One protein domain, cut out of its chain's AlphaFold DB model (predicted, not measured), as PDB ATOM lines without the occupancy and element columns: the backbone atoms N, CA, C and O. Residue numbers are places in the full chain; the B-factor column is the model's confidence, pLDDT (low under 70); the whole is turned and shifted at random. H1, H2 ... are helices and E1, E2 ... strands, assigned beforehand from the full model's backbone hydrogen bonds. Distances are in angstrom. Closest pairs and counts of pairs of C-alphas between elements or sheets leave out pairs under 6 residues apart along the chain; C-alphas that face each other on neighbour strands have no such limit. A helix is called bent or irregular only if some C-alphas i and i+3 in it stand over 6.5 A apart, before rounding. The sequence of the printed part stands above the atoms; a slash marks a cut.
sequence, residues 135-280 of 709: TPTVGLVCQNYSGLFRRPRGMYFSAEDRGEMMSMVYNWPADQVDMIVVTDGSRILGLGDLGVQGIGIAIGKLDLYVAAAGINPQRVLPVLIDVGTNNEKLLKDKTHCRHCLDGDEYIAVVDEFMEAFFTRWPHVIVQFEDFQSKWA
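Overview. This is residues 135 to 280 of the 709 residues of the protein "Malic enzyme" of Parasponia andersonii (UniProt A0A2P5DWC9). A twisted sheet of four parallel strands forms the core, with the long helix H4 along one face, while the long helix H6 and the short H3 cover part of the other, H3 by the edge strand E1. The short helix H1 packs on H4, on the side away from the sheet, and H5 sits in the loops beyond the last residue of E3. The 146 printed residues hold seven named helices and four named strands, in the order H1 H2 E1 H3 E2 H4 E3 H5 H6 E4 H7, and the sheet runs E1 E3 E2 E4. The class is mixed, helices and strands. The whole is compact and rounded, with a radius of gyration of the C-alphas of 14.6 A and spans of 39 by 35 by 29 A.

Along the chain. Start in the sheet with E3, residues 220 to 226, where C-alpha 220 stands at (30.652, -13.437, 1.348) and the strand runs 19.7 A to C-alpha 226 at (11.731, -15.588, 6.273). In the same sheet look for E1, residues 155 to 158, E2, residues 179 to 183, and E4, residues 269 to 272, which are 10.2 A, 13.5 A and 10.0 A long from first to last C-alpha. The longest helix is H4, residues 195 to 213, 28.2 A; it is irregular, but only just, with C-alphas 197 and 200 6.8 A apart. H6, residues 247 to 264, measures 26.9 A. The shorter helices are H1, residues 137 to 143, H2, residues 145 to 148, H3, residues 165 to 171, H5, residues 232 to 235, and H7, residues 277 to 280, which ends at C-alpha 280 at (19.953, -21.261, 18.412).

Arrangement. Begin between E1 and E3, parallel at 19 degrees, where N 155 and O 222 are 2.9 A apart, within hydrogen-bond range. E3 and E2 are parallel at 21 degrees, with N 223 and O 181 at 2.9 A, and E2 and E4 at 19 degrees, with N 180 and O 269 at 2.8 A. E1 and E4 are the edge strands. The sheet is twisted, its C-alphas up to 4.1 A off its best plane. The domain has three layers, helices on both faces of the sheet: H3 and H6 on one, H4 on the other. H4 lies over E3 and E2 at a height over the sheet of 7.9 A, along the strands at 21 degrees to E2 on the local plane; look for the closest C-alphas of H4 and E3, Ala 202 and Pro 222, 5.1 A apart. H6 lies over E3 at a height of 8.9 A, along the strands at 25 degrees to E3 on the local plane. H3 and H6 touch at Met 166 and Ala 260, whose C-alphas are 4.6 A apart, with a steep tilt of 44 degrees, the same way; H6 does so with residues 256 to 264 alone. Through residues 197 to 204 alone H4 touches H1, closest at C-alphas 197 and 142, 5.1 A, a shallow tilt of 20 degrees, opposite ways. H2 and H4 only just touch, with 3 pairs of C-alphas within 8 A, the closest being Tyr 145 and Gln 197, 5.4 A. H5 and H7 are not on the sheet and touch no helix. E2, H4, E3 form a strand-helix-strand unit, two parallel neighbour strands with a helix between along the chain; E1, H3, E2 and E3, H5 H6, E4 are split units, with another strand between theirs, and the three crossovers are right-handed. Each O i to N i+4 pair is within hydrogen-bond range in H1 and H6; H3 has 1 of 3, beside 3 of 4 O i to N i+3 pairs, H4 has 11 of 15, and H2, H5 and H7 are too short for such a pair.

Size, cuts and confidence. The two C-alphas farthest apart are those of Gly 214 and Lys 236, 41.2 A. The printed part has no cut; its long links are E2 to H4 and H5 to H6, 11 residues each. The mean pLDDT of the printed part is 90.5, and residues 238 to 241 are under 70.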
ATOM      1  N   THR A 135      26.793  -2.675  15.388       82.38
ATOM      2  CA  THR A 135      26.171  -2.267  16.655       82.38
ATOM      3  C   THR A 135      26.793  -0.983  17.225       82.38
ATOM      4  O   THR A 135      28.021  -0.893  17.301       82.38
ATOM      5  N   PRO A 136      25.986  -0.025  17.725       85.69
ATOM      6  CA  PRO A 136      24.538  -0.121  17.952       85.69
ATOM      7  C   PRO A 136      23.665   0.350  16.775       85.69
ATOM      8  O   PRO A 136      22.454   0.145  16.817       85.69
ATOM      9  N   THR A 137      24.239   0.991  15.754       89.25
ATOM     10  CA  THR A 137      23.477   1.657  14.682       89.25
ATOM     11  C   THR A 137      22.708   0.667  13.814       89.25
ATOM     12  O   THR A 137      21.561   0.938  13.468       89.25
ATOM     13  N   VAL A 138      23.276  -0.513  13.545       89.75
ATOM     14  CA  VAL A 138      22.608  -1.566  12.759       89.75
ATOM     15  C   VAL A 138      21.270  -2.007  13.363       89.75
ATOM     16  O   VAL A 138      20.337  -2.299  12.626       89.75
ATOM     17  N   GLY A 139      21.115  -1.963  14.691       89.56
ATOM     18  CA  GLY A 139      19.832  -2.258  15.333       89.56
ATOM     19  C   GLY A 139      18.757  -1.228  14.972       89.56
ATOM     20  O   GLY A 139      17.624  -1.588  14.673       89.56
ATOM     21  N   LEU A 140      19.127   0.057  14.917       89.00
ATOM     22  CA  LEU A 140      18.228   1.122  14.458       89.00
ATOM     23  C   LEU A 140      17.915   0.992  12.961       89.00
ATOM     24  O   LEU A 140      16.799   1.294  12.544       89.00
ATOM     25  N   VAL A 141      18.888   0.547  12.166       90.75
ATOM     26  CA  VAL A 141      18.692   0.250  10.742       90.75
ATOM     27  C   VAL A 141      17.673  -0.874  10.572       90.75
ATOM     28  O   VAL A 141      16.725  -0.688   9.822       90.75
ATOM     29  N   CYS A 142      17.802  -1.978  11.315       91.88
ATOM     30  CA  CYS A 142      16.855  -3.096  11.262       91.88
ATOM     31  C   CYS A 142      15.446  -2.678  11.713       91.88
ATOM     32  O   CYS A 142      14.465  -3.124  11.147       91.88
ATOM     33  N   GLN A 143      15.307  -1.772  12.684       89.56
ATOM     34  CA  GLN A 143      13.984  -1.271  13.094       89.56
ATOM     35  C   GLN A 143      13.273  -0.424  12.031       89.56
ATOM     36  O   GLN A 143      12.062  -0.238  12.117       89.56
ATOM     37  N   ASN A 144      14.023   0.150  11.089       88.25
ATOM     38  CA  ASN A 144      13.505   1.055  10.064       88.25
ATOM     39  C   ASN A 144      13.817   0.538   8.650       88.25
ATOM     40  O   ASN A 144      13.836   1.330   7.705       88.25
ATOM     41  N   TYR A 145      14.118  -0.755   8.492       88.50
ATOM     42  CA  TYR A 145      14.765  -1.270   7.285       88.50
ATOM     43  C   TYR A 145      13.897  -1.052   6.048       88.50
ATOM     44  O   TYR A 145      14.394  -0.559   5.037       88.50
ATOM     45  N   SER A 146      12.588  -1.298   6.154       84.31
ATOM     46  CA  SER A 146      11.631  -1.105   5.056       84.31
ATOM     47  C   SER A 146      11.626   0.334   4.519       84.31
ATOM     48  O   SER A 146      11.579   0.544   3.312       84.31
ATOM     49  N   GLY A 147      11.751   1.338   5.397       82.81
ATOM     50  CA  GLY A 147      11.829   2.751   5.000       82.81
ATOM     51  C   GLY A 147      13.212   3.190   4.501       82.81
ATOM     52  O   GLY A 147      13.355   4.256   3.903       82.81
ATOM     53  N   LEU A 148      14.246   2.386   4.755       84.50
ATOM     54  CA  LEU A 148      15.632   2.648   4.361       84.50
ATOM     55  C   LEU A 148      16.061   1.864   3.118       84.50
ATOM     56  O   LEU A 148      17.118   2.164   2.553       84.50
ATOM     57  N   PHE A 149      15.265   0.878   2.708       83.88
ATOM     58  CA  PHE A 149      15.554  -0.016   1.602       83.88
ATOM     59  C   PHE A 149      15.734   0.757   0.290       83.88
ATOM     60  O   PHE A 149      14.965   1.660  -0.044       83.88
ATOM     61  N   ARG A 150      16.790   0.420  -0.458       82.88
ATOM     62  CA  ARG A 150      17.105   1.058  -1.749       82.88
ATOM     63  C   ARG A 150      17.602   0.070  -2.786       82.88
ATOM     64  O   ARG A 150      17.087   0.043  -3.895       82.88
ATOM     65  N   ARG A 151      18.623  -0.706  -2.429       85.25
ATOM     66  CA  ARG A 151      19.206  -1.749  -3.269       85.25
ATOM     67  C   ARG A 151      19.207  -3.050  -2.466       85.25
ATOM     68  O   ARG A 151      19.656  -3.019  -1.319       85.25
ATOM     69  N   PRO A 152      18.712  -4.165  -3.028       85.44
ATOM     70  CA  PRO A 152      18.762  -5.445  -2.342       85.44
ATOM     71  C   PRO A 152      20.215  -5.891  -2.158       85.44
ATOM     72  O   PRO A 152      21.047  -5.735  -3.056       85.44
ATOM     73  N   ARG A 153      20.505  -6.454  -0.984       88.56
ATOM     74  CA  ARG A 153      21.767  -7.120  -0.651       88.56
ATOM     75  C   ARG A 153      21.468  -8.420   0.069       88.56
ATOM     76  O   ARG A 153      20.628  -8.435   0.967       88.56
ATOM     77  N   GLY A 154      22.197  -9.460  -0.316       92.81
ATOM     78  CA  GLY A 154      21.981 -10.810   0.180       92.81
ATOM     79  C   GLY A 154      20.865 -11.549  -0.544       92.81
ATOM     80  O   GLY A 154      20.285 -11.042  -1.506       92.81
ATOM     81  N   MET A 155      20.604 -12.761  -0.073       95.50
ATOM     82  CA  MET A 155      19.518 -13.610  -0.547       95.50
ATOM     83  C   MET A 155      18.439 -13.751   0.519       95.50
ATOM     84  O   MET A 155      18.731 -13.727   1.714       95.50
ATOM     85  N   TYR A 156      17.205 -13.912   0.059       94.88
ATOM     86  CA  TYR A 156      16.022 -14.068   0.891       94.88
ATOM     87  C   TYR A 156      15.372 -15.388   0.493       94.88
ATOM     88  O   TYR A 156      15.169 -15.618  -0.698       94.88
ATOM     89  N   PHE A 157      15.095 -16.233   1.479       94.88
ATOM     90  CA  PHE A 157      14.379 -17.493   1.308       94.88
ATOM     91  C   PHE A 157      13.169 -17.457   2.220       94.88
ATOM     92  O   PHE A 157      13.322 -17.232   3.414       94.88
ATOM     93  N   SER A 158      11.982 -17.652   1.676       92.50
ATOM     94  CA  SER A 158      10.756 -17.793   2.445       92.50
ATOM     95  C   SER A 158      10.467 -19.262   2.720       92.50
ATOM     96  O   SER A 158      10.872 -20.148   1.971       92.50
ATOM     97  N   ALA A 159       9.673 -19.534   3.751       90.56
ATOM     98  CA  ALA A 159       9.041 -20.838   3.904       90.56
ATOM     99  C   ALA A 159       8.164 -21.240   2.696       90.56
ATOM    100  O   ALA A 159       7.910 -22.425   2.496       90.56
ATOM    101  N   GLU A 160       7.700 -20.274   1.894       90.69
ATOM    102  CA  GLU A 160       6.971 -20.535   0.641       90.69
ATOM    103  C   GLU A 160       7.861 -21.106  -0.471       90.69
ATOM    104  O   GLU A 160       7.351 -21.768  -1.370       90.69
ATOM    105  N   ASP A 161       9.176 -20.903  -0.382       92.50
ATOM    106  CA  ASP A 161      10.152 -21.366  -1.374       92.50
ATOM    107  C   ASP A 161      10.570 -22.831  -1.158       92.50
ATOM    108  O   ASP A 161      11.497 -23.336  -1.799       92.50
ATOM    109  N   ARG A 162       9.909 -23.521  -0.223       91.12
ATOM    110  CA  ARG A 162      10.183 -24.919   0.103       91.12
ATOM    111  C   ARG A 162       9.991 -25.808  -1.130       91.12
ATOM    112  O   ARG A 162       8.937 -25.795  -1.760       91.12
ATOM    113  N   GLY A 163      10.993 -26.622  -1.429       93.56
ATOM    114  CA  GLY A 163      11.109 -27.461  -2.621       93.56
ATOM    115  C   GLY A 163      11.926 -26.824  -3.749       93.56
ATOM    116  O   GLY A 163      12.392 -27.545  -4.631       93.56
ATOM    117  N   GLU A 164      12.142 -25.507  -3.717       95.62
ATOM    118  CA  GLU A 164      12.810 -24.750  -4.780       95.62
ATOM    119  C   GLU A 164      14.142 -24.132  -4.327       95.62
ATOM    120  O   GLU A 164      14.877 -23.573  -5.146       95.62
ATOM    121  N   MET A 165      14.533 -24.253  -3.051       94.75
ATOM    122  CA  MET A 165      15.725 -23.557  -2.543       94.75
ATOM    123  C   MET A 165      17.000 -23.984  -3.279       94.75
ATOM    124  O   MET A 165      17.864 -23.152  -3.565       94.75
ATOM    125  N   MET A 166      17.088 -25.258  -3.672       94.12
ATOM    126  CA  MET A 166      18.182 -25.801  -4.488       94.12
ATOM    127  C   MET A 166      18.393 -25.024  -5.792       94.12
ATOM    128  O   MET A 166      19.533 -24.748  -6.165       94.12
ATOM    129  N   SER A 167      17.309 -24.668  -6.489       94.75
ATOM    130  CA  SER A 167      17.377 -23.921  -7.747       94.75
ATOM    131  C   SER A 167      17.655 -22.440  -7.473       94.75
ATOM    132  O   SER A 167      18.526 -21.838  -8.105       94.75
ATOM    133  N   MET A 168      17.007 -21.872  -6.452       95.69
ATOM    134  CA  MET A 168      17.160 -20.471  -6.063       95.69
ATOM    135  C   MET A 168      18.579 -20.109  -5.651       95.69
ATOM    136  O   MET A 168      19.035 -19.009  -5.971       95.69
ATOM    137  N   VAL A 169      19.298 -21.016  -4.981       95.25
ATOM    138  CA  VAL A 169      20.688 -20.785  -4.577       95.25
ATOM    139  C   VAL A 169      21.549 -20.400  -5.785       95.25
ATOM    140  O   VAL A 169      22.420 -19.547  -5.621       95.25
ATOM    141  N   TYR A 170      21.276 -20.904  -6.999       94.75
ATOM    142  CA  TYR A 170      22.002 -20.562  -8.236       94.75
ATOM    143  C   TYR A 170      21.775 -19.132  -8.753       94.75
ATOM    144  O   TYR A 170      22.576 -18.654  -9.555       94.75
ATOM    145  N   ASN A 171      20.780 -18.403  -8.236       94.94
ATOM    146  CA  ASN A 171      20.573 -16.989  -8.568       94.94
ATOM    147  C   ASN A 171      21.661 -16.073  -7.981       94.94
ATOM    148  O   ASN A 171      21.805 -14.929  -8.420       94.94
ATOM    149  N   TRP A 172      22.447 -16.544  -7.002       94.44
ATOM    150  CA  TRP A 172      23.603 -15.783  -6.530       94.44
ATOM    151  C   TRP A 172      24.695 -15.730  -7.607       94.44
ATOM    152  O   TRP A 172      25.137 -16.794  -8.062       94.44
ATOM    153  N   PRO A 173      25.180 -14.532  -7.987       89.31
ATOM    154  CA  PRO A 173      26.065 -14.363  -9.140       89.31
ATOM    155  C   PRO A 173      27.501 -14.846  -8.909       89.31
ATOM    156  O   PRO A 173      28.251 -14.965  -9.873       89.31
ATOM    157  N   ALA A 174      27.918 -15.078  -7.659       88.81
ATOM    158  CA  ALA A 174      29.262 -15.563  -7.366       88.81
ATOM    159  C   ALA A 174      29.316 -17.095  -7.423       88.81
ATOM    160  O   ALA A 174      28.549 -17.775  -6.744       88.81
ATOM    161  N   ASP A 175      30.274 -17.636  -8.179       89.31
ATOM    162  CA  ASP A 175      30.482 -19.085  -8.282       89.31
ATOM    163  C   ASP A 175      31.029 -19.701  -6.992       89.31
ATOM    164  O   ASP A 175      30.774 -20.869  -6.709       89.31
ATOM    165  N   GLN A 176      31.767 -18.925  -6.194       92.19
ATOM    166  CA  GLN A 176      32.369 -19.372  -4.939       92.19
ATOM    167  C   GLN A 176      31.974 -18.457  -3.786       92.19
ATOM    168  O   GLN A 176      32.124 -17.237  -3.868       92.19
ATOM    169  N   VAL A 177      31.537 -19.070  -2.688       95.50
ATOM    170  CA  VAL A 177      31.239 -18.408  -1.419       95.50
ATOM    171  C   VAL A 177      32.000 -19.133  -0.311       95.50
ATOM    172  O   VAL A 177      31.903 -20.350  -0.170       95.50
ATOM    173  N   ASP A 178      32.761 -18.370   0.472       94.94
ATOM    174  CA  ASP A 178      33.570 -18.877   1.582       94.94
ATOM    175  C   ASP A 178      32.850 -18.696   2.929       94.94
ATOM    176  O   ASP A 178      33.002 -19.525   3.828       94.94
ATOM    177  N   MET A 179      32.049 -17.631   3.070       96.62
ATOM    178  CA  MET A 179      31.391 -17.267   4.327       96.62
ATOM    179  C   MET A 179      29.946 -16.816   4.108       96.62
ATOM    180  O   MET A 179      29.684 -15.866   3.370       96.62
ATOM    181  N   ILE A 180      29.020 -17.445   4.824       98.31
ATOM    182  CA  ILE A 180      27.613 -17.054   4.895       98.31
ATOM    183  C   ILE A 180      27.301 -16.617   6.314       98.31
ATOM    184  O   ILE A 180      27.676 -17.292   7.270       98.31
ATOM    185  N   VAL A 181      26.579 -15.508   6.448       98.44
ATOM    186  CA  VAL A 181      25.900 -15.164   7.700       98.44
ATOM    187  C   VAL A 181      24.411 -15.212   7.419       98.44
ATOM    188  O   VAL A 181      23.935 -14.517   6.522       98.44
ATOM    189  N   VAL A 182      23.702 -16.048   8.169       98.19
ATOM    190  CA  VAL A 182      22.265 -16.262   8.030       98.19
ATOM    191  C   VAL A 182      21.547 -15.900   9.324       98.19
ATOM    192  O   VAL A 182      22.045 -16.170  10.417       98.19
ATOM    193  N   THR A 183      20.382 -15.273   9.193       97.12
ATOM    194  CA  THR A 183      19.475 -14.951  10.300       97.12
ATOM    195  C   THR A 183      18.029 -15.179   9.869       97.12
ATOM    196  O   THR A 183      17.704 -15.010   8.694       97.12
ATOM    197  N   ASP A 184      17.158 -15.548  10.804       95.50
ATOM    198  CA  ASP A 184      15.705 -15.577  10.591       95.50
ATOM    199  C   ASP A 184      15.007 -14.303  11.103       95.50
ATOM    200  O   ASP A 184      13.790 -14.159  11.005       95.50
ATOM    201  N   GLY A 185      15.768 -13.360  11.675       93.56
ATOM    202  CA  GLY A 185      15.225 -12.110  12.202       93.56
ATOM    203  C   GLY A 185      14.436 -12.242  13.507       93.56
ATOM    204  O   GLY A 185      13.909 -11.241  14.002       93.56
ATOM    205  N   SER A 186      14.360 -13.441  14.089       92.50
ATOM    206  CA  SER A 186      13.459 -13.750  15.204       92.50
ATOM    207  C   SER A 186      13.930 -13.198  16.557       92.50
ATOM    208  O   SER A 186      13.123 -13.059  17.486       92.50
ATOM    209  N   ARG A 187      15.222 -12.864  16.699       91.12
ATOM    210  CA  ARG A 187      15.802 -12.246  17.900       91.12
ATOM    211  C   ARG A 187      16.965 -11.315  17.547       91.12
ATOM    212  O   ARG A 187      18.105 -11.553  17.931       91.12
ATOM    213  N   ILE A 188      16.659 -10.207  16.879       90.44
ATOM    214  CA  ILE A 188      17.669  -9.205  16.533       90.44
ATOM    215  C   ILE A 188      18.176  -8.486  17.787       90.44
ATOM    216  O   ILE A 188      17.464  -7.673  18.389       90.44
ATOM    217  N   LEU A 189      19.430  -8.741  18.172       85.94
ATOM    218  CA  LEU A 189      20.072  -8.181  19.364       85.94
ATOM    219  C   LEU A 189      19.161  -8.293  20.618       85.94
ATOM    220  O   LEU A 189      18.602  -9.339  20.938       85.94
ATOM    221  N   GLY A 190      18.996  -7.191  21.356       81.56
ATOM    222  CA  GLY A 190      17.996  -7.028  22.416       81.56
ATOM    223  C   GLY A 190      16.728  -6.300  21.959       81.56
ATOM    224  O   GLY A 190      16.094  -5.649  22.786       81.56
ATOM    225  N   LEU A 191      16.416  -6.307  20.658       84.75
ATOM    226  CA  LEU A 191      15.257  -5.617  20.070       84.75
ATOM    227  C   LEU A 191      14.071  -6.556  19.811       84.75
ATOM    228  O   LEU A 191      12.953  -6.070  19.653       84.75
ATOM    229  N   GLY A 192      14.308  -7.869  19.828       89.12
ATOM    230  CA  GLY A 192      13.289  -8.894  19.616       89.12
ATOM    231  C   GLY A 192      13.114  -9.252  18.142       89.12
ATOM    232  O   GLY A 192      14.040  -9.110  17.348       89.12
ATOM    233  N   ASP A 193      11.928  -9.746  17.806       92.06
ATOM    234  CA  ASP A 193      11.573 -10.192  16.460       92.06
ATOM    235  C   ASP A 193      11.377  -8.994  15.516       92.06
ATOM    236  O   ASP A 193      10.526  -8.131  15.758       92.06
ATOM    237  N   LEU A 194      12.186  -8.930  14.458       92.12
ATOM    238  CA  LEU A 194      12.086  -7.937  13.384       92.12
ATOM    239  C   LEU A 194      11.836  -8.582  12.005       92.12
ATOM    240  O   LEU A 194      11.825  -7.861  11.003       92.12
ATOM    241  N   GLY A 195      11.641  -9.906  11.947       91.69
ATOM    242  CA  GLY A 195      11.444 -10.673  10.713       91.69
ATOM    243  C   GLY A 195      12.459 -10.325   9.618       91.69
ATOM    244  O   GLY A 195      13.651 -10.143   9.879       91.69
ATOM    245  N   VAL A 196      11.972 -10.124   8.391       90.50
ATOM    246  CA  VAL A 196      12.796  -9.806   7.206       90.50
ATOM    247  C   VAL A 196      13.680  -8.567   7.371       90.50
ATOM    248  O   VAL A 196      14.734  -8.455   6.742       90.50
ATOM    249  N   GLN A 197      13.315  -7.636   8.254       91.44
ATOM    250  CA  GLN A 197      14.133  -6.447   8.498       91.44
ATOM    251  C   GLN A 197      15.454  -6.759   9.225       91.44
ATOM    252  O   GLN A 197      16.346  -5.908   9.283       91.44
ATOM    253  N   GLY A 198      15.608  -7.980   9.743       92.88
ATOM    254  CA  GLY A 198      16.810  -8.474  10.409       92.88
ATOM    255  C   GLY A 198      18.034  -8.667   9.508       92.88
ATOM    256  O   GLY A 198      19.154  -8.721  10.019       92.88
ATOM    257  N   ILE A 199      17.871  -8.688   8.178       94.75
ATOM    258  CA  ILE A 199      18.972  -8.888   7.211       94.75
ATOM    259  C   ILE A 199      20.138  -7.899   7.399       94.75
ATOM    260  O   ILE A 199      21.292  -8.216   7.097       94.75
ATOM    261  N   GLY A 200      19.870  -6.705   7.946       93.31
ATOM    262  CA  GLY A 200      20.898  -5.713   8.256       93.31
ATOM    263  C   GLY A 200      22.014  -6.251   9.160       93.31
ATOM    264  O   GLY A 200      23.164  -5.837   9.010       93.31
ATOM    265  N   ILE A 201      21.707  -7.207  10.042       93.75
ATOM    266  CA  ILE A 201      22.696  -7.873  10.896       93.75
ATOM    267  C   ILE A 201      23.648  -8.733  10.068       93.75
ATOM    268  O   ILE A 201      24.864  -8.575  10.197       93.75
ATOM    269  N   ALA A 202      23.121  -9.587   9.186       96.44
ATOM    270  CA  ALA A 202      23.935 -10.447   8.331       96.44
ATOM    271  C   ALA A 202      24.873  -9.627   7.433       96.44
ATOM    272  O   ALA A 202      26.065  -9.924   7.338       96.44
ATOM    273  N   ILE A 203      24.359  -8.540   6.844       95.50
ATOM    274  CA  ILE A 203      25.156  -7.603   6.039       95.50
ATOM    275  C   ILE A 203      26.268  -6.975   6.892       95.50
ATOM    276  O   ILE A 203      27.443  -7.064   6.543       95.50
ATOM    277  N   GLY A 204      25.918  -6.390   8.043       93.56
ATOM    278  CA  GLY A 204      26.887  -5.711   8.904       93.56
ATOM    279  C   GLY A 204      27.960  -6.645   9.478       93.56
ATOM    280  O   GLY A 204      29.113  -6.239   9.627       93.56
ATOM    281  N   LYS A 205      27.627  -7.910   9.770       94.19
ATOM    282  CA  LYS A 205      28.609  -8.928  10.182       94.19
ATOM    283  C   LYS A 205      29.617  -9.217   9.084       94.19
ATOM    284  O   LYS A 205      30.817  -9.239   9.353       94.19
ATOM    285  N   LEU A 206      29.147  -9.434   7.859       95.56
ATOM    286  CA  LEU A 206      30.020  -9.713   6.722       95.56
ATOM    287  C   LEU A 206      30.908  -8.519   6.375       95.56
ATOM    288  O   LEU A 206      32.088  -8.715   6.088       95.56
ATOM    289  N   ASP A 207      30.400  -7.296   6.533       94.19
ATOM    290  CA  ASP A 207      31.215  -6.090   6.396       94.19
ATOM    291  C   ASP A 207      32.401  -6.094   7.375       94.19
ATOM    292  O   ASP A 207      33.524  -5.726   7.013       94.19
ATOM    293  N   LEU A 208      32.186  -6.560   8.613       91.81
ATOM    294  CA  LEU A 208      33.255  -6.722   9.599       91.81
ATOM    295  C   LEU A 208      34.196  -7.886   9.265       91.81
ATOM    296  O   LEU A 208      35.396  -7.757   9.501       91.81
ATOM    297  N   TYR A 209      33.713  -8.988   8.690       90.44
ATOM    298  CA  TYR A 209      34.585 -10.065   8.205       90.44
ATOM    299  C   TYR A 209      35.532  -9.579   7.108       90.44
ATOM    300  O   TYR A 209      36.739  -9.829   7.167       90.44
ATOM    301  N   VAL A 210      35.012  -8.833   6.138       90.81
ATOM    302  CA  VAL A 210      35.824  -8.257   5.065       90.81
ATOM    303  C   VAL A 210      36.806  -7.236   5.644       90.81
ATOM    304  O   VAL A 210      38.011  -7.331   5.406       90.81
ATOM    305  N   ALA A 211      36.333  -6.293   6.463       88.88
ATOM    306  CA  ALA A 211      37.173  -5.206   6.960       88.88
ATOM    307  C   ALA A 211      38.204  -5.637   8.020       88.88
ATOM    308  O   ALA A 211      39.334  -5.148   8.015       88.88
ATOM    309  N   ALA A 212      37.839  -6.528   8.947       85.88
ATOM    310  CA  ALA A 212      38.696  -6.911  10.072       85.88
ATOM    311  C   ALA A 212      39.517  -8.181   9.808       85.88
ATOM    312  O   ALA A 212      40.662  -8.264  10.265       85.88
ATOM    313  N   ALA A 213      38.957  -9.160   9.088       84.94
ATOM    314  CA  ALA A 213      39.626 -10.429   8.792       84.94
ATOM    315  C   ALA A 213      40.208 -10.499   7.369       84.94
ATOM    316  O   ALA A 213      41.051 -11.355   7.113       84.94
ATOM    317  N   GLY A 214      39.832  -9.580   6.472       86.56
ATOM    318  CA  GLY A 214      40.351  -9.538   5.104       86.56
ATOM    319  C   GLY A 214      39.743 -10.595   4.181       86.56
ATOM    320  O   GLY A 214      40.378 -10.966   3.195       86.56
ATOM    321  N   ILE A 215      38.539 -11.093   4.497       88.06
ATOM    322  CA  ILE A 215      37.800 -12.003   3.610       88.06
ATOM    323  C   ILE A 215      37.456 -11.268   2.310       88.06
ATOM    324  O   ILE A 215      37.137 -10.080   2.327       88.06
ATOM    325  N   ASN A 216      37.532 -11.963   1.173       88.75
ATOM    326  CA  ASN A 216      37.169 -11.380  -0.113       88.75
ATOM    327  C   ASN A 216      35.663 -11.031  -0.126       88.75
ATOM    328  O   ASN A 216      34.849 -11.942   0.033       88.75
ATOM    329  N   PRO A 217      35.270  -9.764  -0.364       90.31
ATOM    330  CA  PRO A 217      33.863  -9.356  -0.381       90.31
ATOM    331  C   PRO A 217      33.015 -10.038  -1.464       90.31
ATOM    332  O   PRO A 217      31.807 -10.149  -1.311       90.31
ATOM    333  N   GLN A 218      33.619 -10.570  -2.532       88.75
ATOM    334  CA  GLN A 218      32.874 -11.355  -3.526       88.75
ATOM    335  C   GLN A 218      32.527 -12.771  -3.056       88.75
ATOM    336  O   GLN A 218      31.720 -13.450  -3.684       88.75
ATOM    337  N   ARG A 219      33.162 -13.231  -1.974       93.25
ATOM    338  CA  ARG A 219      33.014 -14.585  -1.431       93.25
ATOM    339  C   ARG A 219      32.249 -14.603  -0.111       93.25
ATOM    340  O   ARG A 219      32.301 -15.596   0.613       93.25
ATOM    341  N   VAL A 220      31.558 -13.512   0.207       95.44
ATOM    342  CA  VAL A 220      30.652 -13.437   1.348       95.44
ATOM    343  C   VAL A 220      29.211 -13.336   0.871       95.44
ATOM    344  O   VAL A 220      28.931 -12.706  -0.148       95.44
ATOM    345  N   LEU A 221      28.292 -13.957   1.605       97.56
ATOM    346  CA  LEU A 221      26.880 -13.995   1.239       97.56
ATOM    347  C   LEU A 221      25.991 -13.793   2.478       97.56
ATOM    348  O   LEU A 221      25.911 -14.682   3.326       97.56
ATOM    349  N   PRO A 222      25.336 -12.624   2.617       97.62
ATOM    350  CA  PRO A 222      24.330 -12.422   3.648       97.62
ATOM    351  C   PRO A 222      23.033 -13.113   3.237       97.62
ATOM    352  O   PRO A 222      22.585 -12.960   2.099       97.62
ATOM    353  N   VAL A 223      22.415 -13.847   4.157       98.12
ATOM    354  CA  VAL A 223      21.157 -14.549   3.899       98.12
ATOM    355  C   VAL A 223      20.142 -14.255   4.993       98.12
ATOM    356  O   VAL A 223      20.495 -14.126   6.166       98.12
ATOM    357  N   LEU A 224      18.875 -14.170   4.602       96.44
ATOM    358  CA  LEU A 224      17.751 -14.172   5.521       96.44
ATOM    359  C   LEU A 224      16.765 -15.285   5.160       96.44
ATOM    360  O   LEU A 224      16.412 -15.444   3.992       96.44
ATOM    361  N   ILE A 225      16.333 -16.033   6.176       95.94
ATOM    362  CA  ILE A 225      15.272 -17.036   6.062       95.94
ATOM    363  C   ILE A 225      14.002 -16.450   6.686       95.94
ATOM    364  O   ILE A 225      13.902 -16.317   7.902       95.94
ATOM    365  N   ASP A 226      13.040 -16.071   5.853       93.75
ATOM    366  CA  ASP A 226      11.731 -15.588   6.273       93.75
ATOM    367  C   ASP A 226      10.797 -16.759   6.598       93.75
ATOM    368  O   ASP A 226      10.129 -17.334   5.735       93.75
ATOM    369  N   VAL A 227      10.746 -17.099   7.882       91.12
ATOM    370  CA  VAL A 227       9.798 -18.072   8.439       91.12
ATOM    371  C   VAL A 227       8.539 -17.401   9.006       91.12
ATOM    372  O   VAL A 227       7.810 -18.029   9.772       91.12
ATOM    373  N   GLY A 228       8.295 -16.127   8.685       89.06
ATOM    374  CA  GLY A 228       7.267 -15.293   9.304       89.06
ATOM    375  C   GLY A 228       7.744 -14.574  10.570       89.06
ATOM    376  O   GLY A 228       8.841 -14.802  11.078       89.06
ATOM    377  N   THR A 229       6.897 -13.689  11.101       88.88
ATOM    378  CA  THR A 229       7.201 -12.860  12.280       88.88
ATOM    379  C   THR A 229       6.032 -12.851  13.260       88.88
ATOM    380  O   THR A 229       4.867 -12.847  12.874       88.88
ATOM    381  N   ASN A 230       6.339 -12.802  14.552       89.00
ATOM    382  CA  ASN A 230       5.368 -12.598  15.627       89.00
ATOM    383  C   ASN A 230       5.274 -11.122  16.049       89.00
ATOM    384  O   ASN A 230       4.634 -10.786  17.048       89.00
ATOM    385  N   ASN A 231       5.923 -10.213  15.317       88.25
ATOM    386  CA  ASN A 231       5.855  -8.788  15.596       88.25
ATOM    387  C   ASN A 231       4.568  -8.170  15.027       88.25
ATOM    388  O   ASN A 231       4.495  -7.790  13.861       88.25
ATOM    389  N   GLU A 232       3.579  -7.970  15.899       85.62
ATOM    390  CA  GLU A 232       2.279  -7.353  15.590       85.62
ATOM    391  C   GLU A 232       2.358  -6.006  14.854       85.62
ATOM    392  O   GLU A 232       1.446  -5.639  14.116       85.62
ATOM    393  N   LYS A 233       3.429  -5.224  15.054       85.19
ATOM    394  CA  LYS A 233       3.595  -3.954  14.329       85.19
ATOM    395  C   LYS A 233       3.930  -4.190  12.863       85.19
ATOM    396  O   LYS A 233       3.469  -3.426  12.024       85.19
ATOM    397  N   LEU A 234       4.720  -5.225  12.580       81.75
ATOM    398  CA  LEU A 234       5.117  -5.595  11.225       81.75
ATOM    399  C   LEU A 234       3.990  -6.323  10.498       81.75
ATOM    400  O   LEU A 234       3.768  -6.041   9.331       81.75
ATOM    401  N   LEU A 235       3.220  -7.158  11.203       83.44
ATOM    402  CA  LEU A 235       2.041  -7.839  10.648       83.44
ATOM    403  C   LEU A 235       0.914  -6.876  10.238       83.44
ATOM    404  O   LEU A 235       0.116  -7.173   9.355       83.44
ATOM    405  N   LYS A 236       0.821  -5.712  10.893       78.50
ATOM    406  CA  LYS A 236      -0.157  -4.665  10.546       78.50
ATOM    407  C   LYS A 236       0.266  -3.827   9.344       78.50
ATOM    408  O   LYS A 236      -0.582  -3.170   8.739       78.50
ATOM    409  N   ASP A 237       1.555  -3.810   9.026       72.50
ATOM    410  CA  ASP A 237       2.051  -3.182   7.813       72.50
ATOM    411  C   ASP A 237       1.739  -4.122   6.638       72.50
ATOM    412  O   ASP A 237       2.071  -5.302   6.681       72.50
ATOM    413  N   LYS A 238       1.070  -3.631   5.586       55.75
ATOM    414  CA  LYS A 238       0.455  -4.441   4.502       55.75
ATOM    415  C   LYS A 238       1.439  -5.309   3.688       55.75
ATOM    416  O   LYS A 238       1.040  -5.923   2.704       55.75
ATOM    417  N   THR A 239       2.718  -5.310   4.048       57.28
ATOM    418  CA  THR A 239       3.822  -5.989   3.366       57.28
ATOM    419  C   THR A 239       4.270  -7.285   4.052       57.28
ATOM    420  O   THR A 239       5.061  -8.016   3.462       57.28
ATOM    421  N   HIS A 240       3.789  -7.599   5.264       56.16
ATOM    422  CA  HIS A 240       4.121  -8.830   5.998       56.16
ATOM    423  C   HIS A 240       2.854  -9.516   6.511       56.16
ATOM    424  O   HIS A 240       2.107  -8.932   7.288       56.16
ATOM    425  N   CYS A 241       2.615 -10.763   6.097       52.84
ATOM    426  CA  CYS A 241       1.295 -11.388   6.247       52.84
ATOM    427  C   CYS A 241       1.285 -12.726   7.007       52.84
ATOM    428  O   CYS A 241       0.280 -13.432   6.921       52.84
ATOM    429  N   ARG A 242       2.362 -13.136   7.701       70.38
ATOM    430  CA  ARG A 242       2.424 -14.482   8.309       70.38
ATOM    431  C   ARG A 242       3.091 -14.531   9.681       70.38
ATOM    432  O   ARG A 242       4.142 -13.929   9.897       70.38
ATOM    433  N   HIS A 243       2.468 -15.305  10.571       79.69
ATOM    434  CA  HIS A 243       3.023 -15.688  11.866       79.69
ATOM    435  C   HIS A 243       4.213 -16.631  11.699       79.69
ATOM    436  O   HIS A 243       4.324 -17.324  10.689       79.69
ATOM    437  N   CYS A 244       5.092 -16.648  12.701       83.75
ATOM    438  CA  CYS A 244       6.308 -17.446  12.657       83.75
ATOM    439  C   CYS A 244       5.999 -18.951  12.693       83.75
ATOM    440  O   CYS A 244       5.208 -19.400  13.528       83.75
ATOM    441  N   LEU A 245       6.652 -19.722  11.820       87.06
ATOM    442  CA  LEU A 245       6.619 -21.182  11.863       87.06
ATOM    443  C   LEU A 245       7.236 -21.725  13.160       87.06
ATOM    444  O   LEU A 245       8.135 -21.124  13.755       87.06
ATOM    445  N   ASP A 246       6.777 -22.904  13.577       89.50
ATOM    446  CA  ASP A 246       7.297 -23.606  14.748       89.50
ATOM    447  C   ASP A 246       7.433 -25.115  14.488       89.50
ATOM    448  O   ASP A 246       6.984 -25.638  13.469       89.50
ATOM    449  N   GLY A 247       8.064 -25.824  15.422       91.56
ATOM    450  CA  GLY A 247       8.168 -27.281  15.389       91.56
ATOM    451  C   GLY A 247       8.967 -27.819  14.198       91.56
ATOM    452  O   GLY A 247      10.010 -27.276  13.829       91.56
ATOM    453  N   ASP A 248       8.497 -28.932  13.640       92.44
ATOM    454  CA  ASP A 248       9.205 -29.671  12.591       92.44
ATOM    455  C   ASP A 248       9.140 -28.971  11.228       92.44
ATOM    456  O   ASP A 248      10.050 -29.123  10.418       92.44
ATOM    457  N   GLU A 249       8.116 -28.147  10.984       92.56
ATOM    458  CA  GLU A 249       8.012 -27.358   9.750       92.56
ATOM    459  C   GLU A 249       9.134 -26.323   9.651       92.56
ATOM    460  O   GLU A 249       9.758 -26.195   8.600       92.56
ATOM    461  N   TYR A 250       9.437 -25.638  10.760       94.75
ATOM    462  CA  TYR A 250      10.564 -24.710  10.833       94.75
ATOM    463  C   TYR A 250      11.885 -25.427  10.521       94.75
ATOM    464  O   TYR A 250      12.686 -24.943   9.725       94.75
ATOM    465  N   ILE A 251      12.107 -26.600  11.124       94.88
ATOM    466  CA  ILE A 251      13.348 -27.365  10.932       94.88
ATOM    467  C   ILE A 251      13.471 -27.829   9.485       94.88
ATOM    468  O   ILE A 251      14.530 -27.652   8.901       94.88
ATOM    469  N   ALA A 252      12.387 -28.319   8.883       95.19
ATOM    470  CA  ALA A 252      12.399 -28.781   7.500       95.19
ATOM    471  C   ALA A 252      12.785 -27.675   6.500       95.19
ATOM    472  O   ALA A 252      13.466 -27.953   5.516       95.19
ATOM    473  N   VAL A 253      12.380 -26.425   6.752       95.56
ATOM    474  CA  VAL A 253      12.795 -25.268   5.938       95.56
ATOM    475  C   VAL A 253      14.297 -25.009   6.088       95.56
ATOM    476  O   VAL A 253      14.992 -24.788   5.096       95.56
ATOM    477  N   VAL A 254      14.822 -25.055   7.316       96.56
ATOM    478  CA  VAL A 254      16.258 -24.849   7.563       96.56
ATOM    479  C   VAL A 254      17.096 -26.025   7.038       96.56
ATOM    480  O   VAL A 254      18.203 -25.798   6.553       96.56
ATOM    481  N   ASP A 255      16.575 -27.253   7.068       96.75
ATOM    482  CA  ASP A 255      17.222 -28.444   6.508       96.75
ATOM    483  C   ASP A 255      17.429 -28.291   5.002       96.75
ATOM    484  O   ASP A 255      18.561 -28.401   4.528       96.75
ATOM    485  N   GLU A 256      16.364 -27.957   4.267       97.44
ATOM    486  CA  GLU A 256      16.442 -27.724   2.823       97.44
ATOM    487  C   GLU A 256      17.420 -26.589   2.494       97.44
ATOM    488  O   GLU A 256      18.248 -26.712   1.589       97.44
ATOM    489  N   PHE A 257      17.384 -25.503   3.273       96.56
ATOM    490  CA  PHE A 257      18.350 -24.415   3.159       96.56
ATOM    491  C   PHE A 257      19.793 -24.920   3.336       96.56
ATOM    492  O   PHE A 257      20.653 -24.662   2.491       96.56
ATOM    493  N   MET A 258      20.086 -25.660   4.407       97.56
ATOM    494  CA  MET A 258      21.439 -26.158   4.667       97.56
ATOM    495  C   MET A 258      21.904 -27.104   3.551       97.56
ATOM    496  O   MET A 258      23.025 -26.965   3.057       97.56
ATOM    497  N   GLU A 259      21.041 -28.011   3.098       97.38
ATOM    498  CA  GLU A 259      21.333 -28.919   1.988       97.38
ATOM    499  C   GLU A 259      21.624 -28.163   0.686       97.38
ATOM    500  O   GLU A 259      22.618 -28.457   0.013       97.38
ATOM    501  N   ALA A 260      20.831 -27.143   0.356       97.00
ATOM    502  CA  ALA A 260      21.008 -26.360  -0.862       97.00
ATOM    503  C   ALA A 260      22.335 -25.617  -0.918       97.00
ATOM    504  O   ALA A 260      23.069 -25.677  -1.915       97.00
ATOM    505  N   PHE A 261      22.697 -24.973   0.183       96.31
ATOM    506  CA  PHE A 261      23.930 -24.209   0.258       96.31
ATOM    507  C   PHE A 261      25.175 -25.094   0.278       96.31
ATOM    508  O   PHE A 261      26.146 -24.781  -0.414       96.31
ATOM    509  N   PHE A 262      25.155 -26.215   1.004       97.25
ATOM    510  CA  PHE A 262      26.282 -27.151   1.017       97.25
ATOM    511  C   PHE A 262      26.376 -27.997  -0.258       97.25
ATOM    512  O   PHE A 262      27.471 -28.443  -0.597       97.25
ATOM    513  N   THR A 263      25.286 -28.158  -1.013       96.62
ATOM    514  CA  THR A 263      25.341 -28.765  -2.349       96.62
ATOM    515  C   THR A 263      26.055 -27.848  -3.339       96.62
ATOM    516  O   THR A 263      26.964 -28.298  -4.039       96.62
ATOM    517  N   ARG A 264      25.698 -26.553  -3.393       95.94
ATOM    518  CA  ARG A 264      26.365 -25.603  -4.304       95.94
ATOM    519  C   ARG A 264      27.791 -25.286  -3.856       95.94
ATOM    520  O   ARG A 264      28.708 -25.255  -4.678       95.94
ATOM    521  N   TRP A 265      27.992 -25.056  -2.561       96.75
ATOM    522  CA  TRP A 265      29.286 -24.700  -1.986       96.75
ATOM    523  C   TRP A 265      29.653 -25.653  -0.848       96.75
ATOM    524  O   TRP A 265      29.575 -25.274   0.322       96.75
ATOM    525  N   PRO A 266      30.163 -26.863  -1.156       95.25
ATOM    526  CA  PRO A 266      30.551 -27.839  -0.136       95.25
ATOM    527  C   PRO A 266      31.508 -27.238   0.885       95.25
ATOM    528  O   PRO A 266      31.374 -27.530   2.068       95.25
ATOM    529  N   HIS A 267      32.402 -26.371   0.366       94.25
ATOM    530  CA  HIS A 267      33.350 -25.372   0.897       94.25
ATOM    531  C   HIS A 267      32.938 -24.453   2.061       94.25
ATOM    532  O   HIS A 267      33.800 -24.028   2.835       94.25
ATOM    533  N   VAL A 268      31.663 -24.096   2.151       96.12
ATOM    534  CA  VAL A 268      31.275 -22.849   2.813       96.12
ATOM    535  C   VAL A 268      31.258 -22.957   4.340       96.12
ATOM    536  O   VAL A 268      31.035 -24.032   4.901       96.12
ATOM    537  N   ILE A 269      31.526 -21.841   5.019       97.62
ATOM    538  CA  ILE A 269      31.275 -21.681   6.454       97.62
ATOM    539  C   ILE A 269      29.942 -20.957   6.623       97.62
ATOM    540  O   ILE A 269      29.771 -19.861   6.093       97.62
ATOM    541  N   VAL A 270      29.020 -21.540   7.390       98.31
ATOM    542  CA  VAL A 270      27.719 -20.924   7.691       98.31
ATOM    543  C   VAL A 270      27.676 -20.461   9.147       98.31
ATOM    544  O   VAL A 270      27.778 -21.259  10.076       98.31
ATOM    545  N   GLN A 271      27.525 -19.159   9.359       98.00
ATOM    546  CA  GLN A 271      27.310 -18.562  10.673       98.00
ATOM    547  C   GLN A 271      25.827 -18.279  10.881       98.00
ATOM    548  O   GLN A 271      25.228 -17.521  10.122       98.00
ATOM    549  N   PHE A 272      25.260 -18.842  11.945       97.56
ATOM    550  CA  PHE A 272      23.916 -18.506  12.404       97.56
ATOM    551  C   PHE A 272      23.982 -17.311  13.352       97.56
ATOM    552  O   PHE A 272      24.809 -17.298  14.271       97.56
ATOM    553  N   GLU A 273      23.093 -16.345  13.141       95.06
ATOM    554  CA  GLU A 273      23.062 -15.078  13.866       95.06
ATOM    555  C   GLU A 273      21.638 -14.678  14.265       95.06
ATOM    556  O   GLU A 273      20.717 -14.758  13.452       95.06
ATOM    557  N   ASP A 274      21.469 -14.194  15.495       92.50
ATOM    558  CA  ASP A 274      20.253 -13.545  15.997       92.50
ATOM    559  C   ASP A 274      18.976 -14.415  15.890       92.50
ATOM    560  O   ASP A 274      17.855 -13.926  15.734       92.50
ATOM    561  N   PHE A 275      19.143 -15.733  16.042       93.38
ATOM    562  CA  PHE A 275      18.045 -16.692  16.189       93.38
ATOM    563  C   PHE A 275      17.482 -16.673  17.620       93.38
ATOM    564  O   PHE A 275      18.213 -16.504  18.608       93.38
ATOM    565  N   GLN A 276      16.178 -16.926  17.769       89.88
ATOM    566  CA  GLN A 276      15.559 -17.174  19.075       89.88
ATOM    567  C   GLN A 276      16.297 -18.272  19.852       89.88
ATOM    568  O   GLN A 276      16.749 -19.266  19.284       89.88
ATOM    569  N   SER A 277      16.378 -18.121  21.180       85.50
ATOM    570  CA  SER A 277      17.156 -19.024  22.042       85.50
ATOM    571  C   SER A 277      16.785 -20.500  21.864       85.50
ATOM    572  O   SER A 277      17.692 -21.328  21.803       85.50
ATOM    573  N   LYS A 278      15.484 -20.810  21.703       86.25
ATOM    574  CA  LYS A 278      14.986 -22.180  21.480       86.25
ATOM    575  C   LYS A 278      15.574 -22.834  20.225       86.25
ATOM    576  O   LYS A 278      15.823 -24.036  20.209       86.25
ATOM    577  N   TRP A 279      15.829 -22.039  19.186       91.44
ATOM    578  CA  TRP A 279      16.364 -22.505  17.909       91.44
ATOM    579  C   TRP A 279      17.885 -22.482  17.879       91.44
ATOM    580  O   TRP A 279      18.497 -23.429  17.394       91.44
ATOM    581  N   ALA A 280      18.507 -21.450  18.453       89.50
ATOM    582  CA  ALA A 280      19.953 -21.261  18.412       89.50
ATOM    583  C   ALA A 280      20.731 -22.501  18.894       89.50
ATOM    584  O   ALA A 280      21.681 -22.923  18.233       89.50
TER     585      ALA A 280